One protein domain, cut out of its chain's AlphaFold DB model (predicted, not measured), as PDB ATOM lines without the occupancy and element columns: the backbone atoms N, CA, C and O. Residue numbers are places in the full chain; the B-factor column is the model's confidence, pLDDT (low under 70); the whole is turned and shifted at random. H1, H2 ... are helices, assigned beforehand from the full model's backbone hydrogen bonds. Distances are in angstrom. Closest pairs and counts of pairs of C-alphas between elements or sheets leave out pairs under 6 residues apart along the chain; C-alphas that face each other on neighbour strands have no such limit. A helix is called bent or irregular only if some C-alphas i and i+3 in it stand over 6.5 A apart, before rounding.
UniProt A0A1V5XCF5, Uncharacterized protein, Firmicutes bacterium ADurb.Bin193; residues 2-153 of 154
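AT A GLANCE: This is residues 2 to 153 of the 154 residues of an uncharacterized protein of Firmicutes bacterium ADurb.Bin193 (UniProt A0A1V5XCF5). Picture a compact body of crossed helices with H5 in the middle: H1, H2, H4 and H7 pack round it, while H3 packs on H1 and H6 on H4. The longest helix, H7, crosses H5 and runs on beyond it, with H9 packed across its residues 111 to 119 and H8 on residues 120 to 124. The printed part has 152 residues with nine named helices, H1 to H9 in order along the chain, and no named strand; its class is all helix. It is compact, with a radius of gyration of the C-alphas of 14.7 A and spans of 42 by 35 by 27 A.

HOW THE PARTS SIT: Start at H1, residues 2 to 12, which touches H2, residues 15 to 20, closest at the C-alphas of Gln 6 and Ala 18, 4.9 A apart. H3, residues 31 to 41, touches H1 about perpendicular at 90 degrees, with the C-alphas of Ile 9 and Ala 36 closest at 5.9 A. H4, residues 47 to 66, touches H1 with residues 53 to 57 alone, closest at Leu 4 and Tyr 54, C-alphas 6.3 A apart. Next look at H5, residues 75 to 86: it touches H1 the same way at a shallow tilt of 32 degrees, only just short of steep, with the C-alphas of Phe 11 and Asp 80 closest at 4.9 A. Residues 75 to 79 of H5 alone touch H4, closest at Ala 60 and Pro 75, C-alphas 5.3 A apart. H6, residues 92 to 98, touches residues 48 to 53 of H4 alone, closest at the C-alphas of Thr 49 and Ser 96, 5.6 A. H7, residues 102 to 127, touches H5 only just about perpendicular at 70.3 degrees, with the C-alphas of Leu 78 and Tyr 112 closest at 5.6 A. H8, residues 131 to 134, touches H7, closest at the C-alphas of Thr 120 and Tyr 131, 6.9 A. H9, residues 141 to 151, touches H7 opposite ways at a steep tilt of 57 degrees, with the C-alphas of Val 115 and Arg 148 closest at 5.6 A. In H1, H2, H3, H4, H5, H7 and H9 every O i to N i+4 pair is within hydrogen-bond range; H6 has 1 of 3, beside 3 of 4 O i to N i+3 pairs, and H8 is too short for an O i to N i+4 pair.

IN THESE COORDINATES: Find C-alpha 2 at (-34.862, 38.317, -52.468), where H1 begins. H4 is 28.6 A long, and H7 runs 37.0 A from C-alpha 102 at (-30.698, 42.578, -27.111). H6 is irregular, with C-alphas 93 and 96 7.1 A apart. H9 ends at C-alpha 151, (-48.898, 51.139, -26.579).

THE WHOLE: Look for the two C-alphas farthest apart at Thr 43 and Ala 128, 43.8 A. The printed part has no cut and no long link. Its mean pLDDT is 96.1, and no printed residue is under 70.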
ATOM      1  N   GLU A   2     -33.576  37.585 -52.372       86.88
ATOM      2  CA  GLU A   2     -34.862  38.317 -52.468       86.88
ATOM      3  C   GLU A   2     -35.419  38.851 -51.136       86.88
ATOM      4  O   GLU A   2     -35.879  39.988 -51.082       86.88
ATOM      5  N   LYS A   3     -35.333  38.081 -50.038       93.88
ATOM      6  CA  LYS A   3     -35.838  38.538 -48.729       93.88
ATOM      7  C   LYS A   3     -35.119  39.782 -48.202       93.88
ATOM      8  O   LYS A   3     -35.780  40.655 -47.661       93.88
ATOM      9  N   LEU A   4     -33.796  39.878 -48.365       96.00
ATOM     10  CA  LEU A   4     -33.044  41.059 -47.925       96.00
ATOM     11  C   LEU A   4     -33.520  42.307 -48.677       96.00
ATOM     12  O   LEU A   4     -33.793  43.326 -48.059       96.00
ATOM     13  N   LEU A   5     -33.713  42.194 -49.994       97.19
ATOM     14  CA  LEU A   5     -34.251  43.286 -50.805       97.19
ATOM     15  C   LEU A   5     -35.668  43.683 -50.369       97.19
ATOM     16  O   LEU A   5     -35.963  44.870 -50.295       97.19
ATOM     17  N   GLN A   6     -36.528  42.716 -50.017       97.62
ATOM     18  CA  GLN A   6     -37.853  43.003 -49.450       97.62
ATOM     19  C   GLN A   6     -37.773  43.754 -48.115       97.62
ATOM     20  O   GLN A   6     -38.557  44.671 -47.895       97.62
ATOM     21  N   VAL A   7     -36.830  43.392 -47.242       98.50
ATOM     22  CA  VAL A   7     -36.588  44.101 -45.975       98.50
ATOM     23  C   VAL A   7     -36.131  45.537 -46.238       98.50
ATOM     24  O   VAL A   7     -36.681  46.463 -45.649       98.50
ATOM     25  N   ILE A   8     -35.208  45.736 -47.182       98.25
ATOM     26  CA  ILE A   8     -34.719  47.066 -47.571       98.25
ATOM     27  C   ILE A   8     -35.859  47.950 -48.088       98.25
ATOM     28  O   ILE A   8     -36.005  49.084 -47.632       98.25
ATOM     29  N   ILE A   9     -36.714  47.453 -48.990       97.94
ATOM     30  CA  ILE A   9     -37.849  48.263 -49.469       97.94
ATOM     31  C   ILE A   9     -38.928  48.443 -48.404       97.94
ATOM     32  O   ILE A   9     -39.632  49.445 -48.430       97.94
ATOM     33  N   SER A  10     -39.045  47.522 -47.449       98.38
ATOM     34  CA  SER A  10     -39.921  47.703 -46.295       98.38
ATOM     35  C   SER A  10     -39.466  48.874 -45.429       98.38
ATOM     36  O   SER A  10     -40.298  49.646 -44.969       98.38
ATOM     37  N   PHE A  11     -38.154  49.021 -45.237       98.56
ATOM     38  CA  PHE A  11     -37.572  50.152 -44.521       98.56
ATOM     39  C   PHE A  11     -37.683  51.449 -45.333       98.56
ATOM     40  O   PHE A  11     -38.031  52.489 -44.785       98.56
ATOM     41  N   SER A  12     -37.426  51.387 -46.641       97.94
ATOM     42  CA  SER A  12     -37.292  52.578 -47.495       97.94
ATOM     43  C   SER A  12     -38.630  53.138 -47.989       97.94
ATOM     44  O   SER A  12     -38.815  54.348 -48.017       97.94
ATOM     45  N   LEU A  13     -39.565  52.266 -48.380       97.62
ATOM     46  CA  LEU A  13     -40.845  52.635 -49.009       97.62
ATOM     47  C   LEU A  13     -42.068  52.177 -48.202       97.62
ATOM     48  O   LEU A  13     -43.173  52.674 -48.402       97.62
ATOM     49  N   GLY A  14     -41.885  51.204 -47.312       97.62
ATOM     50  CA  GLY A  14     -42.916  50.712 -46.407       97.62
ATOM     51  C   GLY A  14     -43.368  49.274 -46.662       97.62
ATOM     52  O   GLY A  14     -43.116  48.659 -47.708       97.62
ATOM     53  N   GLY A  15     -44.078  48.712 -45.684       96.62
ATOM     54  CA  GLY A  15     -44.434  47.294 -45.631       96.62
ATOM     55  C   GLY A  15     -45.353  46.851 -46.773       96.62
ATOM     56  O   GLY A  15     -45.257  45.718 -47.254       96.62
ATOM     57  N   TYR A  16     -46.199  47.757 -47.278       96.88
ATOM     58  CA  TYR A  16     -47.036  47.515 -48.459       96.88
ATOM     59  C   TYR A  16     -46.202  47.147 -49.696       96.88
ATOM     60  O   TYR A  16     -46.536  46.187 -50.403       96.88
ATOM     61  N   HIS A  17     -45.097  47.857 -49.947       97.12
ATOM     62  CA  HIS A  17     -44.234  47.597 -51.101       97.12
ATOM     63  C   HIS A  17     -43.559  46.229 -50.979       97.12
ATOM     64  O   HIS A  17     -43.526  45.468 -51.950       97.12
ATOM     65  N   ALA A  18     -43.117  45.863 -49.771       96.75
ATOM     66  CA  ALA A  18     -42.519  44.560 -49.498       96.75
ATOM     67  C   ALA A  18     -43.487  43.386 -49.740       96.75
ATOM     68  O   ALA A  18     -43.070  42.345 -50.259       96.75
ATOM     69  N   TYR A  19     -44.781  43.542 -49.428       95.62
ATOM     70  CA  TYR A  19     -45.790  42.501 -49.667       95.62
ATOM     71  C   TYR A  19     -46.305  42.451 -51.110       95.62
ATOM     72  O   TYR A  19     -46.548  41.358 -51.628       95.62
ATOM     73  N   THR A  20     -46.491  43.602 -51.761       95.50
ATOM     74  CA  THR A  20     -47.265  43.684 -53.016       95.50
ATOM     75  C   THR A  20     -46.445  44.006 -54.254       95.50
ATOM     76  O   THR A  20     -46.841  43.628 -55.356       95.50
ATOM     77  N   LYS A  21     -45.293  44.664 -54.097       94.88
ATOM     78  CA  LYS A  21     -44.446  45.120 -55.208       94.88
ATOM     79  C   LYS A  21     -43.113  44.376 -55.286       94.88
ATOM     80  O   LYS A  21     -42.245  44.753 -56.063       94.88
ATOM     81  N   LYS A  22     -42.950  43.270 -54.550       92.06
ATOM     82  CA  LYS A  22     -41.709  42.471 -54.525       92.06
ATOM     83  C   LYS A  22     -41.223  42.003 -55.903       92.06
ATOM     84  O   LYS A  22     -40.025  41.901 -56.113       92.06
ATOM     85  N   SER A  23     -42.125  41.751 -56.856       93.12
ATOM     86  CA  SER A  23     -41.751  41.342 -58.220       93.12
ATOM     87  C   SER A  23     -41.067  42.455 -59.018       93.12
ATOM     88  O   SER A  23     -40.443  42.174 -60.038       93.12
ATOM     89  N   ASN A  24     -41.166  43.705 -58.564       95.31
ATOM     90  CA  ASN A  24     -40.472  44.836 -59.163       95.31
ATOM     91  C   ASN A  24     -39.020  44.954 -58.675       95.31
ATOM     92  O   ASN A  24     -38.210  45.530 -59.382       95.31
ATOM     93  N   LEU A  25     -38.642  44.330 -57.549       93.62
ATOM     94  CA  LEU A  25     -37.268  44.374 -57.014       93.62
ATOM     95  C   LEU A  25     -36.197  43.904 -58.001       93.62
ATOM     96  O   LEU A  25     -35.046  44.303 -57.881       93.62
ATOM     97  N   LEU A  26     -36.564  43.038 -58.946       92.44
ATOM     98  CA  LEU A  26     -35.657  42.491 -59.957       92.44
ATOM     99  C   LEU A  26     -35.872  43.115 -61.344       92.44
ATOM    100  O   LEU A  26     -35.195  42.747 -62.300       92.44
ATOM    101  N   LYS A  27     -36.819  44.052 -61.470       94.81
ATOM    102  CA  LYS A  27     -37.094  44.775 -62.713       94.81
ATOM    103  C   LYS A  27     -36.355  46.101 -62.681       94.81
ATOM    104  O   LYS A  27     -36.680  46.979 -61.877       94.81
ATOM    105  N   TYR A  28     -35.381  46.223 -63.576       94.75
ATOM    106  CA  TYR A  28     -34.557  47.415 -63.710       94.75
ATOM    107  C   TYR A  28     -35.414  48.680 -63.837       94.75
ATOM    108  O   TYR A  28     -36.437  48.682 -64.524       94.75
ATOM    109  N   ASN A  29     -34.978  49.745 -63.164       95.06
ATOM    110  CA  ASN A  29     -35.593  51.071 -63.179       95.06
ATOM    111  C   ASN A  29     -37.045  51.155 -62.664       95.06
ATOM    112  O   ASN A  29     -37.742  52.139 -62.905       95.06
ATOM    113  N   THR A  30     -37.530  50.140 -61.949       97.56
ATOM    114  CA  THR A  30     -38.742  50.313 -61.141       97.56
ATOM    115  C   THR A  30     -38.417  51.055 -59.848       97.56
ATOM    116  O   THR A  30     -37.294  50.987 -59.352       97.56
ATOM    117  N   GLU A  31     -39.419  51.699 -59.253       97.50
ATOM    118  CA  GLU A  31     -39.300  52.373 -57.953       97.50
ATOM    119  C   GLU A  31     -38.683  51.461 -56.876       97.50
ATOM    120  O   GLU A  31     -37.768  51.867 -56.168       97.50
ATOM    121  N   GLN A  32     -39.129  50.201 -56.782       97.44
ATOM    122  CA  GLN A  32     -38.627  49.248 -55.784       97.44
ATOM    123  C   GLN A  32     -37.166  48.863 -56.026       97.44
ATOM    124  O   GLN A  32     -36.406  48.725 -55.070       97.44
ATOM    125  N   TYR A  33     -36.783  48.669 -57.291       97.12
ATOM    126  CA  TYR A  33     -35.398  48.398 -57.660       97.12
ATOM    127  C   TYR A  33     -34.507  49.597 -57.319       97.12
ATOM    128  O   TYR A  33     -33.517  49.433 -56.609       97.12
ATOM    129  N   ASN A  34     -34.888  50.799 -57.762       97.94
ATOM    130  CA  ASN A  34     -34.105  52.014 -57.545       97.94
ATOM    131  C   ASN A  34     -33.948  52.307 -56.049       97.94
ATOM    132  O   ASN A  34     -32.818  52.451 -55.595       97.94
ATOM    133  N   ALA A  35     -35.031  52.250 -55.266       97.62
ATOM    134  CA  ALA A  35     -34.974  52.464 -53.819       97.62
ATOM    135  C   ALA A  35     -34.048  51.462 -53.110       97.62
ATOM    136  O   ALA A  35     -33.283  51.838 -52.225       97.62
ATOM    137  N   ALA A  36     -34.071  50.184 -53.509       97.06
ATOM    138  CA  ALA A  36     -33.174  49.188 -52.929       97.06
ATOM    139  C   ALA A  36     -31.702  49.453 -53.284       97.06
ATOM    140  O   ALA A  36     -30.830  49.332 -52.424       97.06
ATOM    141  N   ILE A  37     -31.418  49.823 -54.535       96.81
ATOM    142  CA  ILE A  37     -30.058  50.137 -54.988       96.81
ATOM    143  C   ILE A  37     -29.533  51.417 -54.334       96.81
ATOM    144  O   ILE A  37     -28.380  51.439 -53.910       96.81
ATOM    145  N   GLU A  38     -30.356  52.458 -54.228       97.12
ATOM    146  CA  GLU A  38     -30.015  53.713 -53.553       97.12
ATOM    147  C   GLU A  38     -29.725  53.488 -52.072       97.12
ATOM    148  O   GLU A  38     -28.703  53.961 -51.581       97.12
ATOM    149  N   PHE A  39     -30.549  52.686 -51.387       97.44
ATOM    150  CA  PHE A  39     -30.293  52.298 -50.003       97.44
ATOM    151  C   PHE A  39     -28.934  51.598 -49.864       97.44
ATOM    152  O   PHE A  39     -28.119  51.993 -49.041       97.44
ATOM    153  N   ILE A  40     -28.650  50.591 -50.701       96.19
ATOM    154  CA  ILE A  40     -27.392  49.823 -50.635       96.19
ATOM    155  C   ILE A  40     -26.170  50.694 -50.951       96.19
ATOM    156  O   ILE A  40     -25.107  50.493 -50.371       96.19
ATOM    157  N   LYS A  41     -26.300  51.640 -51.886       95.62
ATOM    158  CA  LYS A  41     -25.217  52.555 -52.278       95.62
ATOM    159  C   LYS A  41     -25.048  53.740 -51.324       95.62
ATOM    160  O   LYS A  41     -24.094  54.498 -51.493       95.62
ATOM    161  N   GLY A  42     -25.965  53.935 -50.377       95.12
ATOM    162  CA  GLY A  42     -25.927  55.050 -49.441       95.12
ATOM    163  C   GLY A  42     -24.651  55.035 -48.604       95.12
ATOM    164  O   GLY A  42     -24.278  54.011 -48.041       95.12
ATOM    165  N   THR A  43     -23.996  56.187 -48.466       91.56
ATOM    166  CA  THR A  43     -22.740  56.326 -47.701       91.56
ATOM    167  C   THR A  43     -22.890  55.984 -46.218       91.56
ATOM    168  O   THR A  43     -21.908  55.675 -45.552       91.56
ATOM    169  N   ASN A  44     -24.122  56.040 -45.712       90.12
ATOM    170  CA  ASN A  44     -24.481  55.768 -44.324       90.12
ATOM    171  C   ASN A  44     -24.885  54.304 -44.080       90.12
ATOM    172  O   ASN A  44     -25.292  53.965 -42.970       90.12
ATOM    173  N   VAL A  45     -24.826  53.449 -45.105       94.69
ATOM    174  CA  VAL A  45     -25.212  52.039 -45.012       94.69
ATOM    175  C   VAL A  45     -23.961  51.177 -45.054       94.69
ATOM    176  O   VAL A  45     -23.266  51.107 -46.066       94.69
ATOM    177  N   THR A  46     -23.678  50.494 -43.947       95.12
ATOM    178  CA  THR A  46     -22.596  49.508 -43.873       95.12
ATOM    179  C   THR A  46     -23.142  48.091 -44.033       95.12
ATOM    180  O   THR A  46     -24.353  47.852 -44.036       95.12
ATOM    181  N   ILE A  47     -22.241  47.111 -44.152       94.81
ATOM    182  CA  ILE A  47     -22.626  45.695 -44.111       94.81
ATOM    183  C   ILE A  47     -23.330  45.378 -42.785       94.81
ATOM    184  O   ILE A  47     -24.361  44.710 -42.803       94.81
ATOM    185  N   ASP A  48     -22.835  45.915 -41.669       95.19
ATOM    186  CA  ASP A  48     -23.440  45.717 -40.348       95.19
ATOM    187  C   ASP A  48     -24.856  46.294 -40.298       95.19
ATOM    188  O   ASP A  48     -25.777  45.606 -39.876       95.19
ATOM    189  N   THR A  49     -25.079  47.484 -40.870       96.31
ATOM    190  CA  THR A  49     -26.422  48.069 -41.012       96.31
ATOM    191  C   THR A  49     -27.394  47.129 -41.735       96.31
ATOM    192  O   THR A  49     -28.541  46.959 -41.315       96.31
ATOM    193  N   LEU A  50     -26.949  46.495 -42.826       97.19
ATOM    194  CA  LEU A  50     -27.764  45.539 -43.583       97.19
ATOM    195  C   LEU A  50     -28.039  44.259 -42.786       97.19
ATOM    196  O   LEU A  50     -29.147  43.717 -42.853       97.19
ATOM    197  N   VAL A  51     -27.039  43.771 -42.051       96.88
ATOM    198  CA  VAL A  51     -27.151  42.580 -41.204       96.88
ATOM    199  C   VAL A  51     -28.105  42.844 -40.042       96.88
ATOM    200  O   VAL A  51     -29.042  42.065 -39.874       96.88
ATOM    201  N   ASP A  52     -27.948  43.947 -39.311       97.69
ATOM    202  CA  ASP A  52     -28.807  44.341 -38.188       97.69
ATOM    203  C   ASP A  52     -30.277  44.416 -38.615       97.69
ATOM    204  O   ASP A  52     -31.155  43.788 -38.011       97.69
ATOM    205  N   LEU A  53     -30.546  45.114 -39.723       98.25
ATOM    206  CA  LEU A  53     -31.895  45.262 -40.259       98.25
ATOM    207  C   LEU A  53     -32.498  43.906 -40.666       98.25
ATOM    208  O   LEU A  53     -33.667  43.613 -40.390       98.25
ATOM    209  N   TYR A  54     -31.704  43.050 -41.313       98.19
ATOM    210  CA  TYR A  54     -32.152  41.716 -41.700       98.19
ATOM    211  C   TYR A  54     -32.393  40.811 -40.488       98.19
ATOM    212  O   TYR A  54     -33.368  40.052 -40.474       98.19
ATOM    213  N   LEU A  55     -31.545  40.886 -39.463       97.75
ATOM    214  CA  LEU A  55     -31.692  40.113 -38.233       97.75
ATOM    215  C   LEU A  55     -32.925  40.544 -37.436       97.75
ATOM    216  O   LEU A  55     -33.643  39.668 -36.949       97.75
ATOM    217  N   LEU A  56     -33.250  41.841 -37.396       98.62
ATOM    218  CA  LEU A  56     -34.515  42.325 -36.838       98.62
ATOM    219  C   LEU A  56     -35.713  41.681 -37.552       98.62
ATOM    220  O   LEU A  56     -36.590  41.106 -36.901       98.62
ATOM    221  N   TYR A  57     -35.719  41.684 -38.892       98.50
ATOM    222  CA  TYR A  57     -36.755  41.000 -39.676       98.50
ATOM    223  C   TYR A  57     -36.811  39.500 -39.354       98.50
ATOM    224  O   TYR A  57     -37.894  38.938 -39.184       98.50
ATOM    225  N   ARG A  58     -35.658  38.826 -39.256       98.06
ATOM    226  CA  ARG A  58     -35.605  37.390 -38.946       98.06
ATOM    227  C   ARG A  58     -36.173  37.090 -37.567       98.06
ATOM    228  O   ARG A  58     -36.949  36.141 -37.453       98.06
ATOM    229  N   LYS A  59     -35.844  37.893 -36.551       97.81
ATOM    230  CA  LYS A  59     -36.411  37.750 -35.205       97.81
ATOM    231  C   LYS A  59     -37.921  38.007 -35.234       97.81
ATOM    232  O   LYS A  59     -38.665  37.240 -34.627       97.81
ATOM    233  N   ALA A  60     -38.400  38.984 -36.005       97.94
ATOM    234  CA  ALA A  60     -39.832  39.216 -36.205       97.94
ATOM    235  C   ALA A  60     -40.549  38.024 -36.875       97.94
ATOM    236  O   ALA A  60     -41.616  37.620 -36.424       97.94
ATOM    237  N   ASP A  61     -39.964  37.412 -37.912       97.06
ATOM    238  CA  ASP A  61     -40.554  36.269 -38.634       97.06
ATOM    239  C   ASP A  61     -40.620  34.998 -37.760       97.06
ATOM    240  O   ASP A  61     -41.589  34.236 -37.829       97.06
ATOM    241  N   VAL A  62     -39.624  34.792 -36.890       96.81
ATOM    242  CA  VAL A  62     -39.636  33.718 -35.879       96.81
ATOM    243  C   VAL A  62     -40.729  33.963 -34.838       96.81
ATOM    244  O   VAL A  62     -41.533  33.070 -34.587       96.81
ATOM    245  N   ASN A  63     -40.825  35.178 -34.288       95.81
ATOM    246  CA  ASN A  63     -41.877  35.526 -33.324       95.81
ATOM    247  C   ASN A  63     -43.279  35.393 -33.927       95.81
ATOM    248  O   ASN A  63     -44.169  34.842 -33.287       95.81
ATOM    249  N   LYS A  64     -43.447  35.797 -35.192       96.06
ATOM    250  CA  LYS A  64     -44.683  35.579 -35.947       96.06
ATOM    251  C   LYS A  64     -45.064  34.107 -35.951       96.06
ATOM    252  O   LYS A  64     -46.191  33.784 -35.598       96.06
ATOM    253  N   SER A  65     -44.114  33.241 -36.297       93.19
ATOM    254  CA  SER A  65     -44.315  31.789 -36.381       93.19
ATOM    255  C   SER A  65     -44.669  31.152 -35.035       93.19
ATOM    256  O   SER A  65     -45.426  30.187 -35.005       93.19
ATOM    257  N   ASN A  66     -44.176  31.723 -33.934       91.50
ATOM    258  CA  ASN A  66     -44.443  31.258 -32.572       91.50
ATOM    259  C   ASN A  66     -45.697  31.890 -31.940       91.50
ATOM    260  O   ASN A  66     -46.115  31.478 -30.860       91.50
ATOM    261  N   SER A  67     -46.300  32.898 -32.579       89.75
ATOM    262  CA  SER A  67     -47.534  33.521 -32.092       89.75
ATOM    263  C   SER A  67     -48.732  32.584 -32.267       89.75
ATOM    264  O   SER A  67     -48.826  31.861 -33.258       89.75
ATOM    265  N   SER A  68     -49.703  32.651 -31.350       86.81
ATOM    266  CA  SER A  68     -50.917  31.814 -31.377       86.81
ATOM    267  C   SER A  68     -51.697  31.898 -32.693       86.81
ATOM    268  O   SER A  68     -52.380  30.958 -33.082       86.81
ATOM    269  N   GLU A  69     -51.609  33.038 -33.379       88.50
ATOM    270  CA  GLU A  69     -52.325  33.309 -34.626       88.50
ATOM    271  C   GLU A  69     -51.439  33.133 -35.873       88.50
ATOM    272  O   GLU A  69     -51.935  33.275 -36.989       88.50
ATOM    273  N   ASN A  70     -50.140  32.854 -35.700       92.00
ATOM    274  CA  ASN A  70     -49.114  32.844 -36.749       92.00
ATOM    275  C   ASN A  70     -49.116  34.118 -37.629       92.00
ATOM    276  O   ASN A  70     -48.972  34.074 -38.856       92.00
ATOM    277  N   ARG A  71     -49.362  35.278 -37.006       93.56
ATOM    278  CA  ARG A  71     -49.611  36.557 -37.706       93.56
ATOM    279  C   ARG A  71     -48.842  37.745 -37.147       93.56
ATOM    280  O   ARG A  71     -48.605  38.684 -37.901       93.56
ATOM    281  N   PHE A  72     -48.445  37.713 -35.873       96.44
ATOM    282  CA  PHE A  72     -47.918  38.889 -35.178       96.44
ATOM    283  C   PHE A  72     -46.536  38.627 -34.562       96.44
ATOM    284  O   PHE A  72     -46.368  37.587 -33.932       96.44
ATOM    285  N   PRO A  73     -45.566  39.547 -34.707       97.19
ATOM    286  CA  PRO A  73     -45.666  40.816 -35.433       97.19
ATOM    287  C   PRO A  73     -45.806  40.595 -36.944       97.19
ATOM    288  O   PRO A  73     -45.355  39.579 -37.471       97.19
ATOM    289  N   ILE A  74     -46.410  41.552 -37.651       98.00
ATOM    290  CA  ILE A  74     -46.413  41.560 -39.122       98.00
ATOM    291  C   ILE A  74     -45.012  42.005 -39.574       98.00
ATOM    292  O   ILE A  74     -44.713  43.194 -39.454       98.00
ATOM    293  N   PRO A  75     -44.124  41.121 -40.082       98.06
ATOM    294  CA  PRO A  75     -42.687  41.416 -40.102       98.06
ATOM    295  C   PRO A  75     -42.303  42.638 -40.938       98.06
ATOM    296  O   PRO A  75     -41.486  43.439 -40.505       98.06
ATOM    297  N   TYR A  76     -42.913  42.828 -42.111       98.44
ATOM    298  CA  TYR A  76     -42.624  44.008 -42.932       98.44
ATOM    299  C   TYR A  76     -43.256  45.288 -42.366       98.44
ATOM    300  O   TYR A  76     -42.663  46.353 -42.460       98.44
ATOM    301  N   TYR A  77     -44.409  45.210 -41.699       98.50
ATOM    302  CA  TYR A  77     -44.959  46.393 -41.021       98.50
ATOM    303  C   TYR A  77     -44.100  46.780 -39.816       98.50
ATOM    304  O   TYR A  77     -43.954  47.960 -39.533       98.50
ATOM    305  N   LEU A  78     -43.498  45.804 -39.131       98.56
ATOM    306  CA  LEU A  78     -42.543  46.072 -38.063       98.56
ATOM    307  C   LEU A  78     -41.310  46.805 -38.591       98.56
ATOM    308  O   LEU A  78     -40.927  47.811 -38.010       98.56
ATOM    309  N   ILE A  79     -40.709  46.338 -39.692       98.81
ATOM    310  CA  ILE A  79     -39.557  47.025 -40.302       98.81
ATOM    311  C   ILE A  79     -39.930  48.444 -40.738       98.81
ATOM    312  O   ILE A  79     -39.149  49.371 -40.553       98.81
ATOM    313  N   ASP A  80     -41.123  48.610 -41.297       98.62
ATOM    314  CA  ASP A  80     -41.641  49.903 -41.731       98.62
ATOM    315  C   ASP A  80     -41.844  50.877 -40.561       98.62
ATOM    316  O   ASP A  80     -41.340  51.998 -40.578       98.62
ATOM    317  N   ALA A  81     -42.511  50.423 -39.501       98.44
ATOM    318  CA  ALA A  81     -42.736  51.220 -38.305       98.44
ATOM    319  C   ALA A  81     -41.418  51.536 -37.578       98.44
ATOM    320  O   ALA A  81     -41.200  52.673 -37.171       98.44
ATOM    321  N   PHE A  82     -40.499  50.570 -37.491       98.69
ATOM    322  CA  PHE A  82     -39.144  50.797 -36.993       98.69
ATOM    323  C   PHE A  82     -38.432  51.899 -37.788       98.69
ATOM    324  O   PHE A  82     -37.887  52.834 -37.203       98.69
ATOM    325  N   ALA A  83     -38.495  51.839 -39.120       98.50
ATOM    326  CA  ALA A  83     -37.907  52.853 -39.982       98.50
ATOM    327  C   ALA A  83     -38.514  54.239 -39.721       98.50
ATOM    328  O   ALA A  83     -37.786  55.220 -39.573       98.50
ATOM    329  N   LEU A  84     -39.842  54.323 -39.648       98.06
ATOM    330  CA  LEU A  84     -40.556  55.585 -39.496       98.06
ATOM    331  C   LEU A  84     -40.323  56.221 -38.118       98.06
ATOM    332  O   LEU A  84     -39.938  57.389 -38.046       98.06
ATOM    333  N   TYR A  85     -40.500  55.451 -37.044       97.69
ATOM    334  CA  TYR A  85     -40.566  55.988 -35.683       97.69
ATOM    335  C   TYR A  85     -39.255  55.861 -34.900       97.69
ATOM    336  O   TYR A  85     -38.896  56.781 -34.172       97.69
ATOM    337  N   GLU A  86     -38.504  54.767 -35.059       97.50
ATOM    338  CA  GLU A  86     -37.238  54.583 -34.328       97.50
ATOM    339  C   GLU A  86     -36.054  55.190 -35.085       97.50
ATOM    340  O   GLU A  86     -35.127  55.734 -34.480       97.50
ATOM    341  N   CYS A  87     -36.104  55.161 -36.420       97.88
ATOM    342  CA  CYS A  87     -35.068  55.706 -37.294       97.88
ATOM    343  C   CYS A  87     -35.414  57.093 -37.860       97.88
ATOM    344  O   CYS A  87     -34.983  57.423 -38.961       97.88
ATOM    345  N   SER A  88     -36.139  57.931 -37.108       95.44
ATOM    346  CA  SER A  88     -36.363  59.358 -37.427       95.44
ATOM    347  C   SER A  88     -36.754  59.613 -38.889       95.44
ATOM    348  O   SER A  88     -36.077  60.369 -39.594       95.44
ATOM    349  N   ASN A  89     -37.838  58.975 -39.334       96.88
ATOM    350  CA  ASN A  89     -38.313  58.992 -40.716       96.88
ATOM    351  C   ASN A  89     -37.328  58.354 -41.720       96.88
ATOM    352  O   ASN A  89     -36.896  58.983 -42.685       96.88
ATOM    353  N   ARG A  90     -37.023  57.068 -41.500       97.31
ATOM    354  CA  ARG A  90     -36.302  56.159 -42.415       97.31
ATOM    355  C   ARG A  90     -34.833  56.521 -42.660       97.31
ATOM    356  O   ARG A  90     -34.322  56.308 -43.755       97.31
ATOM    357  N   LYS A  91     -34.130  57.027 -41.644       97.50
ATOM    358  CA  LYS A  91     -32.688  57.321 -41.706       97.50
ATOM    359  C   LYS A  91     -31.847  56.064 -41.447       97.50
ATOM    360  O   LYS A  91     -31.857  55.567 -40.316       97.50
ATOM    361  N   PRO A  92     -31.113  55.535 -42.444       96.88
ATOM    362  CA  PRO A  92     -30.377  54.279 -42.295       96.88
ATOM    363  C   PRO A  92     -29.275  54.326 -41.230       96.88
ATOM    364  O   PRO A  92     -29.063  53.333 -40.538       96.88
ATOM    365  N   GLU A  93     -28.629  55.480 -41.030       95.94
ATOM    366  CA  GLU A  93     -27.568  55.662 -40.028       95.94
ATOM    367  C   GLU A  93     -28.015  55.367 -38.586       95.94
ATOM    368  O   GLU A  93     -27.183  55.130 -37.710       95.94
ATOM    369  N   LEU A  94     -29.324  55.368 -38.316       97.75
ATOM    370  CA  LEU A  94     -29.868  55.100 -36.986       97.75
ATOM    371  C   LEU A  94     -30.099  53.614 -36.710       97.75
ATOM    372  O   LEU A  94     -30.285  53.257 -35.550       97.75
ATOM    373  N   ILE A  95     -30.078  52.747 -37.727       97.88
ATOM    374  CA  ILE A  95     -30.418  51.321 -37.587       97.88
ATOM    375  C   ILE A  95     -29.535  50.652 -36.530       97.88
ATOM    376  O   ILE A  95     -30.054  50.129 -35.546       97.88
ATOM    377  N   SER A  96     -28.211  50.709 -36.699       95.75
ATOM    378  CA  SER A  96     -27.282  50.011 -35.802       95.75
ATOM    379  C   SER A  96     -27.305  50.586 -34.386       95.75
ATOM    380  O   SER A  96     -27.217  49.836 -33.423       95.75
ATOM    381  N   ASN A  97     -27.514  51.899 -34.226       96.12
ATOM    382  CA  ASN A  97     -27.692  52.504 -32.901       96.12
ATOM    383  C   ASN A  97     -28.963  51.977 -32.214       96.12
ATOM    384  O   ASN A  97     -28.919  51.572 -31.055       96.12
ATOM    385  N   LYS A  98     -30.079  51.921 -32.946       97.50
ATOM    386  CA  LYS A  98     -31.380  51.486 -32.421       97.50
ATOM    387  C   LYS A  98     -31.488  49.976 -32.206       97.50
ATOM    388  O   LYS A  98     -32.464  49.529 -31.613       97.50
ATOM    389  N   LEU A  99     -30.496  49.204 -32.648       97.25
ATOM    390  CA  LEU A  99     -30.432  47.747 -32.510       97.25
ATOM    391  C   LEU A  99     -29.142  47.274 -31.821       97.25
ATOM    392  O   LEU A  99     -28.795  46.100 -31.911       97.25
ATOM    393  N   ASN A 100     -28.439  48.157 -31.104       95.62
ATOM    394  CA  ASN A 100     -27.127  47.853 -30.519       95.62
ATOM    395  C   ASN A 100     -27.161  46.933 -29.281       95.62
ATOM    396  O   ASN A 100     -26.105  46.598 -28.741       95.62
ATOM    397  N   SER A 101     -28.343  46.535 -28.807       97.12
ATOM    398  CA  SER A 101     -28.497  45.656 -27.649       97.12
ATOM    399  C   SER A 101     -29.677  44.703 -27.815       97.12
ATOM    400  O   SER A 101     -30.656  44.989 -28.510       97.12
ATOM    401  N   SER A 102     -29.605  43.554 -27.138       95.75
ATOM    402  CA  SER A 102     -30.698  42.578 -27.111       95.75
ATOM    403  C   SER A 102     -31.992  43.178 -26.563       95.75
ATOM    404  O   SER A 102     -33.061  42.877 -27.086       95.75
ATOM    405  N   GLU A 103     -31.882  44.053 -25.562       96.81
ATOM    406  CA  GLU A 103     -33.009  44.742 -24.934       96.81
ATOM    407  C   GLU A 103     -33.731  45.665 -25.922       96.81
ATOM    408  O   GLU A 103     -34.947  45.567 -26.070       96.81
ATOM    409  N   LEU A 104     -33.003  46.505 -26.671       96.94
ATOM    410  CA  LEU A 104     -33.617  47.383 -27.675       96.94
ATOM    411  C   LEU A 104     -34.319  46.587 -28.777       96.94
ATOM    412  O   LEU A 104     -35.430  46.927 -29.193       96.94
ATOM    413  N   ILE A 105     -33.696  45.492 -29.221       97.88
ATOM    414  CA  ILE A 105     -34.292  44.590 -30.207       97.88
ATOM    415  C   ILE A 105     -35.579  43.969 -29.643       97.88
ATOM    416  O   ILE A 105     -36.594  43.909 -30.336       97.88
ATOM    417  N   GLU A 106     -35.566  43.496 -28.399       96.69
ATOM    418  CA  GLU A 106     -36.724  42.853 -27.768       96.69
ATOM    419  C   GLU A 106     -37.866  43.827 -27.515       96.69
ATOM    420  O   GLU A 106     -39.008  43.504 -27.848       96.69
ATOM    421  N   ASN A 107     -37.563  45.037 -27.051       96.44
ATOM    422  CA  ASN A 107     -38.540  46.108 -26.886       96.44
ATOM    423  C   ASN A 107     -39.174  46.486 -28.230       96.44
ATOM    424  O   ASN A 107     -40.399  46.563 -28.329       96.44
ATOM    425  N   THR A 108     -38.369  46.607 -29.292       97.75
ATOM    426  CA  THR A 108     -38.856  46.852 -30.660       97.75
ATOM    427  C   THR A 108     -39.811  45.747 -31.118       97.75
ATOM    428  O   THR A 108     -40.911  46.022 -31.602       97.75
ATOM    429  N   ILE A 109     -39.428  44.477 -30.944       97.94
ATOM    430  CA  ILE A 109     -40.280  43.338 -31.306       97.94
ATOM    431  C   ILE A 109     -41.576  43.331 -30.487       97.94
ATOM    432  O   ILE A 109     -42.650  43.159 -31.069       97.94
ATOM    433  N   LYS A 110     -41.504  43.517 -29.164       96.94
ATOM    434  CA  LYS A 110     -42.669  43.518 -28.267       96.94
ATOM    435  C   LYS A 110     -43.646  44.627 -28.654       96.94
ATOM    436  O   LYS A 110     -44.813  44.329 -28.919       96.94
ATOM    437  N   LEU A 111     -43.157  45.863 -28.776       97.81
ATOM    438  CA  LEU A 111     -43.954  47.029 -29.153       97.81
ATOM    439  C   LEU A 111     -44.694  46.773 -30.466       97.81
ATOM    440  O   LEU A 111     -45.924  46.790 -30.514       97.81
ATOM    441  N   TYR A 112     -43.966  46.442 -31.533       98.12
ATOM    442  CA  TYR A 112     -44.585  46.290 -32.848       98.12
ATOM    443  C   TYR A 112     -45.402  45.003 -33.004       98.12
ATOM    444  O   TYR A 112     -46.257  44.927 -33.891       98.12
ATOM    445  N   THR A 113     -45.244  44.018 -32.118       97.56
ATOM    446  CA  THR A 113     -46.189  42.895 -32.004       97.56
ATOM    447  C   THR A 113     -47.550  43.382 -31.520       97.56
ATOM    448  O   THR A 113     -48.569  43.068 -32.140       97.56
ATOM    449  N   ILE A 114     -47.576  44.183 -30.452       97.00
ATOM    450  CA  ILE A 114     -48.815  44.715 -29.874       97.00
ATOM    451  C   ILE A 114     -49.459  45.725 -30.834       97.00
ATOM    452  O   ILE A 114     -50.645  45.605 -31.143       97.00
ATOM    453  N   VAL A 115     -48.669  46.651 -31.387       98.06
ATOM    454  CA  VAL A 115     -49.143  47.686 -32.321       98.06
ATOM    455  C   VAL A 115     -49.747  47.072 -33.581       98.06
ATOM    456  O   VAL A 115     -50.874  47.403 -33.943       98.06
ATOM    457  N   THR A 116     -49.058  46.133 -34.241       97.44
ATOM    458  CA  THR A 116     -49.600  45.524 -35.472       97.44
ATOM    459  C   THR A 116     -50.846  44.680 -35.202       97.44
ATOM    460  O   THR A 116     -51.750  44.634 -36.043       97.44
ATOM    461  N   LYS A 117     -50.954  44.070 -34.014       96.81
ATOM    462  CA  LYS A 117     -52.164  43.367 -33.578       96.81
ATOM    463  C   LYS A 117     -53.335  44.326 -33.354       96.81
ATOM    464  O   LYS A 117     -54.428  44.077 -33.868       96.81
ATOM    465  N   ALA A 118     -53.107  45.427 -32.641       96.81
ATOM    466  CA  ALA A 118     -54.119  46.447 -32.377       96.81
ATOM    467  C   ALA A 118     -54.594  47.124 -33.672       96.81
ATOM    468  O   ALA A 118     -55.799  47.195 -33.921       96.81
ATOM    469  N   TYR A 119     -53.658  47.496 -34.548       97.88
ATOM    470  CA  TYR A 119     -53.938  48.028 -35.882       97.88
ATOM    471  C   TYR A 119     -54.825  47.077 -36.693       97.88
ATOM    472  O   TYR A 119     -55.872  47.473 -37.204       97.88
ATOM    473  N   THR A 120     -54.459  45.791 -36.746       97.06
ATOM    474  CA  THR A 120     -55.234  44.780 -37.482       97.06
ATOM    475  C   THR A 120     -56.650  44.646 -36.935       97.06
ATOM    476  O   THR A 120     -57.608  44.556 -37.704       97.06
ATOM    477  N   LYS A 121     -56.803  44.637 -35.605       96.31
ATOM    478  CA  LYS A 121     -58.115  44.573 -34.955       96.31
ATOM    479  C   LYS A 121     -58.965  45.794 -35.306       96.31
ATOM    480  O   LYS A 121     -60.131  45.619 -35.645       96.31
ATOM    481  N   ASN A 122     -58.382  46.992 -35.266       96.69
ATOM    482  CA  ASN A 122     -59.088  48.230 -35.571       96.69
ATOM    483  C   ASN A 122     -59.554  48.269 -37.037       96.69
ATOM    484  O   ASN A 122     -60.743  48.453 -37.281       96.69
ATOM    485  N   ILE A 123     -58.670  47.959 -37.996       96.88
ATOM    486  CA  ILE A 123     -59.036  47.857 -39.420       96.88
ATOM    487  C   ILE A 123     -60.173  46.856 -39.630       96.88
ATOM    488  O   ILE A 123     -61.140  47.148 -40.336       96.88
ATOM    489  N   ARG A 124     -60.093  45.675 -39.006       95.25
ATOM    490  CA  ARG A 124     -61.137  44.655 -39.138       95.25
ATOM    491  C   ARG A 124     -62.485  45.150 -38.612       95.25
ATOM    492  O   ARG A 124     -63.507  44.883 -39.234       95.25
ATOM    493  N   GLN A 125     -62.489  45.872 -37.493       94.75
ATOM    494  CA  GLN A 125     -63.703  46.420 -36.884       94.75
ATOM    495  C   GLN A 125     -64.314  47.565 -37.702       94.75
ATOM    496  O   GLN A 125     -65.535  47.644 -37.792       94.75
ATOM    497  N   SER A 126     -63.494  48.427 -38.307       93.88
ATOM    498  CA  SER A 126     -63.962  49.607 -39.047       93.88
ATOM    499  C   SER A 126     -64.303  49.334 -40.515       93.88
ATOM    500  O   SER A 126     -65.100  50.064 -41.098       93.88
ATOM    501  N   THR A 127     -63.727  48.292 -41.125       93.50
ATOM    502  CA  THR A 127     -63.847  48.054 -42.580       93.50
ATOM    503  C   THR A 127     -64.240  46.630 -42.979       93.50
ATOM    504  O   THR A 127     -64.419  46.370 -44.169       93.50
ATOM    505  N   ALA A 128     -64.326  45.688 -42.030       92.12
ATOM    506  CA  ALA A 128     -64.487  44.249 -42.285       92.12
ATOM    507  C   ALA A 128     -63.393  43.615 -43.179       92.12
ATOM    508  O   ALA A 128     -63.541  42.483 -43.641       92.12
ATOM    509  N   ILE A 129     -62.273  44.310 -43.418       93.75
ATOM    510  CA  ILE A 129     -61.146  43.782 -44.195       93.75
ATOM    511  C   ILE A 129     -60.407  42.720 -43.375       93.75
ATOM    512  O   ILE A 129     -59.951  42.964 -42.258       93.75
ATOM    513  N   GLU A 130     -60.230  41.542 -43.968       94.56
ATOM    514  CA  GLU A 130     -59.477  40.442 -43.366       94.56
ATOM    515  C   GLU A 130     -57.955  40.617 -43.528       94.56
ATOM    516  O   GLU A 130     -57.464  41.234 -44.476       94.56
ATOM    517  N   TYR A 131     -57.186  39.996 -42.629       94.06
ATOM    518  CA  TYR A 131     -55.725  40.153 -42.520       94.06
ATOM    519  C   TYR A 131     -54.971  40.043 -43.861       94.06
ATOM    520  O   TYR A 131     -54.176  40.912 -44.213       94.06
ATOM    521  N   ASN A 132     -55.245  38.996 -44.650       93.75
ATOM    522  CA  ASN A 132     -54.544  38.743 -45.919       93.75
ATOM    523  C   ASN A 132     -54.814  39.807 -46.992       93.75
ATOM    524  O   ASN A 132     -54.012  39.969 -47.914       93.75
ATOM    525  N   GLN A 133     -55.955  40.490 -46.901       95.75
ATOM    526  CA  GLN A 133     -56.284  41.620 -47.763       95.75
ATOM    527  C   GLN A 133     -55.637  42.896 -47.222       95.75
ATOM    528  O   GLN A 133     -55.059  43.653 -47.997       95.75
ATOM    529  N   MET A 134     -55.678  43.095 -45.901       96.44
ATOM    530  CA  MET A 134     -55.095  44.252 -45.221       96.44
ATOM    531  C   MET A 134     -53.603  44.409 -45.531       96.44
ATOM    532  O   MET A 134     -53.198  45.467 -45.996       96.44
ATOM    533  N   ILE A 135     -52.794  43.353 -45.375       95.50
ATOM    534  CA  ILE A 135     -51.339  43.431 -45.624       95.50
ATOM    535  C   ILE A 135     -50.982  43.766 -47.084       95.50
ATOM    536  O   ILE A 135     -49.838  44.100 -47.388       95.50
ATOM    537  N   LYS A 136     -51.957  43.659 -47.998       94.56
ATOM    538  CA  LYS A 136     -51.829  43.991 -49.421       94.56
ATOM    539  C   LYS A 136     -52.430  45.353 -49.779       94.56
ATOM    540  O   LYS A 136     -52.567  45.643 -50.965       94.56
ATOM    541  N   LYS A 137     -52.801  46.174 -48.799       95.75
ATOM    542  CA  LYS A 137     -53.240  47.561 -48.986       95.75
ATOM    543  C   LYS A 137     -52.193  48.534 -48.427       95.75
ATOM    544  O   LYS A 137     -51.379  48.117 -47.597       95.75
ATOM    545  N   PRO A 138     -52.178  49.798 -48.893       95.88
ATOM    546  CA  PRO A 138     -51.407  50.852 -48.244       95.88
ATOM    547  C   PRO A 138     -51.726  50.918 -46.747       95.88
ATOM    548  O   PRO A 138     -52.869  50.690 -46.347       95.88
ATOM    549  N   ILE A 139     -50.704  51.186 -45.936       96.81
ATOM    550  CA  ILE A 139     -50.839  51.291 -44.483       96.81
ATOM    551  C   ILE A 139     -51.504  52.625 -44.150       96.81
ATOM    552  O   ILE A 139     -51.094  53.666 -44.661       96.81
ATOM    553  N   ASP A 140     -52.510  52.589 -43.280       97.38
ATOM    554  CA  ASP A 140     -53.041  53.792 -42.647       97.38
ATOM    555  C   ASP A 140     -52.080  54.203 -41.522       97.38
ATOM    556  O   ASP A 140     -52.133  53.675 -40.409       97.38
ATOM    557  N   TYR A 141     -51.129  55.083 -41.851       97.56
ATOM    558  CA  TYR A 141     -50.090  55.501 -40.909       97.56
ATOM    559  C   TYR A 141     -50.650  56.301 -39.737       97.56
ATOM    560  O   TYR A 141     -50.142  56.132 -38.638       97.56
ATOM    561  N   LEU A 142     -51.724  57.074 -39.934       96.94
ATOM    562  CA  LEU A 142     -52.378  57.791 -38.841       96.94
ATOM    563  C   LEU A 142     -52.940  56.798 -37.820       96.94
ATOM    564  O   LEU A 142     -52.716  56.925 -36.620       96.94
ATOM    565  N   LEU A 143     -53.637  55.762 -38.292       97.12
ATOM    566  CA  LEU A 143     -54.143  54.725 -37.400       97.12
ATOM    567  C   LEU A 143     -53.005  53.944 -36.728       97.12
ATOM    568  O   LEU A 143     -53.097  53.649 -35.537       97.12
ATOM    569  N   LEU A 144     -51.952  53.590 -37.470       97.56
ATOM    570  CA  LEU A 144     -50.803  52.858 -36.934       97.56
ATOM    571  C   LEU A 144     -50.054  53.668 -35.864       97.56
ATOM    572  O   LEU A 144     -49.701  53.104 -34.829       97.56
ATOM    573  N   GLU A 145     -49.839  54.963 -36.102       97.12
ATOM    574  CA  GLU A 145     -49.217  55.908 -35.169       97.12
ATOM    575  C   GLU A 145     -50.040  56.031 -33.890       97.12
ATOM    576  O   GLU A 145     -49.513  55.778 -32.812       97.12
ATOM    577  N   ASN A 146     -51.355  56.242 -34.010       96.69
ATOM    578  CA  ASN A 146     -52.260  56.270 -32.860       96.69
ATOM    579  C   ASN A 146     -52.164  54.983 -32.021       96.69
ATOM    580  O   ASN A 146     -52.143  55.030 -30.794       96.69
ATOM    581  N   GLN A 147     -52.091  53.805 -32.662       97.00
ATOM    582  CA  GLN A 147     -51.896  52.551 -31.923       97.00
ATOM    583  C   GLN A 147     -50.515  52.471 -31.264       97.00
ATOM    584  O   GLN A 147     -50.395  51.870 -30.202       97.00
ATOM    585  N   ARG A 148     -49.472  53.040 -31.873       96.94
ATOM    586  CA  ARG A 148     -48.130  53.089 -31.285       96.94
ATOM    587  C   ARG A 148     -48.093  53.986 -30.055       96.94
ATOM    588  O   ARG A 148     -47.581  53.541 -29.037       96.94
ATOM    589  N   GLU A 149     -48.646  55.192 -30.136       95.75
ATOM    590  CA  GLU A 149     -48.683  56.145 -29.019       95.75
ATOM    591  C   GLU A 149     -49.404  55.572 -27.796       95.75
ATOM    592  O   GLU A 149     -48.924  55.714 -26.681       95.75
ATOM    593  N   ILE A 150     -50.504  54.840 -27.997       93.69
ATOM    594  CA  ILE A 150     -51.227  54.183 -26.895       93.69
ATOM    595  C   ILE A 150     -50.388  53.078 -26.232       93.69
ATOM    596  O   ILE A 150     -50.534  52.818 -25.041       93.69
ATOM    597  N   MET A 151     -49.554  52.380 -27.008       92.31
ATOM    598  CA  MET A 151     -48.898  51.139 -26.579       92.31
ATOM    599  C   MET A 151     -47.438  51.327 -26.161       92.31
ATOM    600  O   MET A 151     -46.860  50.391 -25.619       92.31
ATOM    601  N   ILE A 152     -46.825  52.484 -26.428       88.31
ATOM    602  CA  ILE A 152     -45.408  52.729 -26.114       88.31
ATOM    603  C   ILE A 152     -45.131  52.746 -24.606       88.31
ATOM    604  O   ILE A 152     -44.036  52.376 -24.188       88.31
ATOM    605  N   ASP A 153     -46.141  53.091 -23.808       81.00
ATOM    606  CA  ASP A 153     -46.065  53.177 -22.347       81.00
ATOM    607  C   ASP A 153     -46.519  51.882 -21.627       81.00
ATOM    608  O   ASP A 153     -46.683  51.881 -20.406       81.00
TER     609      ASP A 153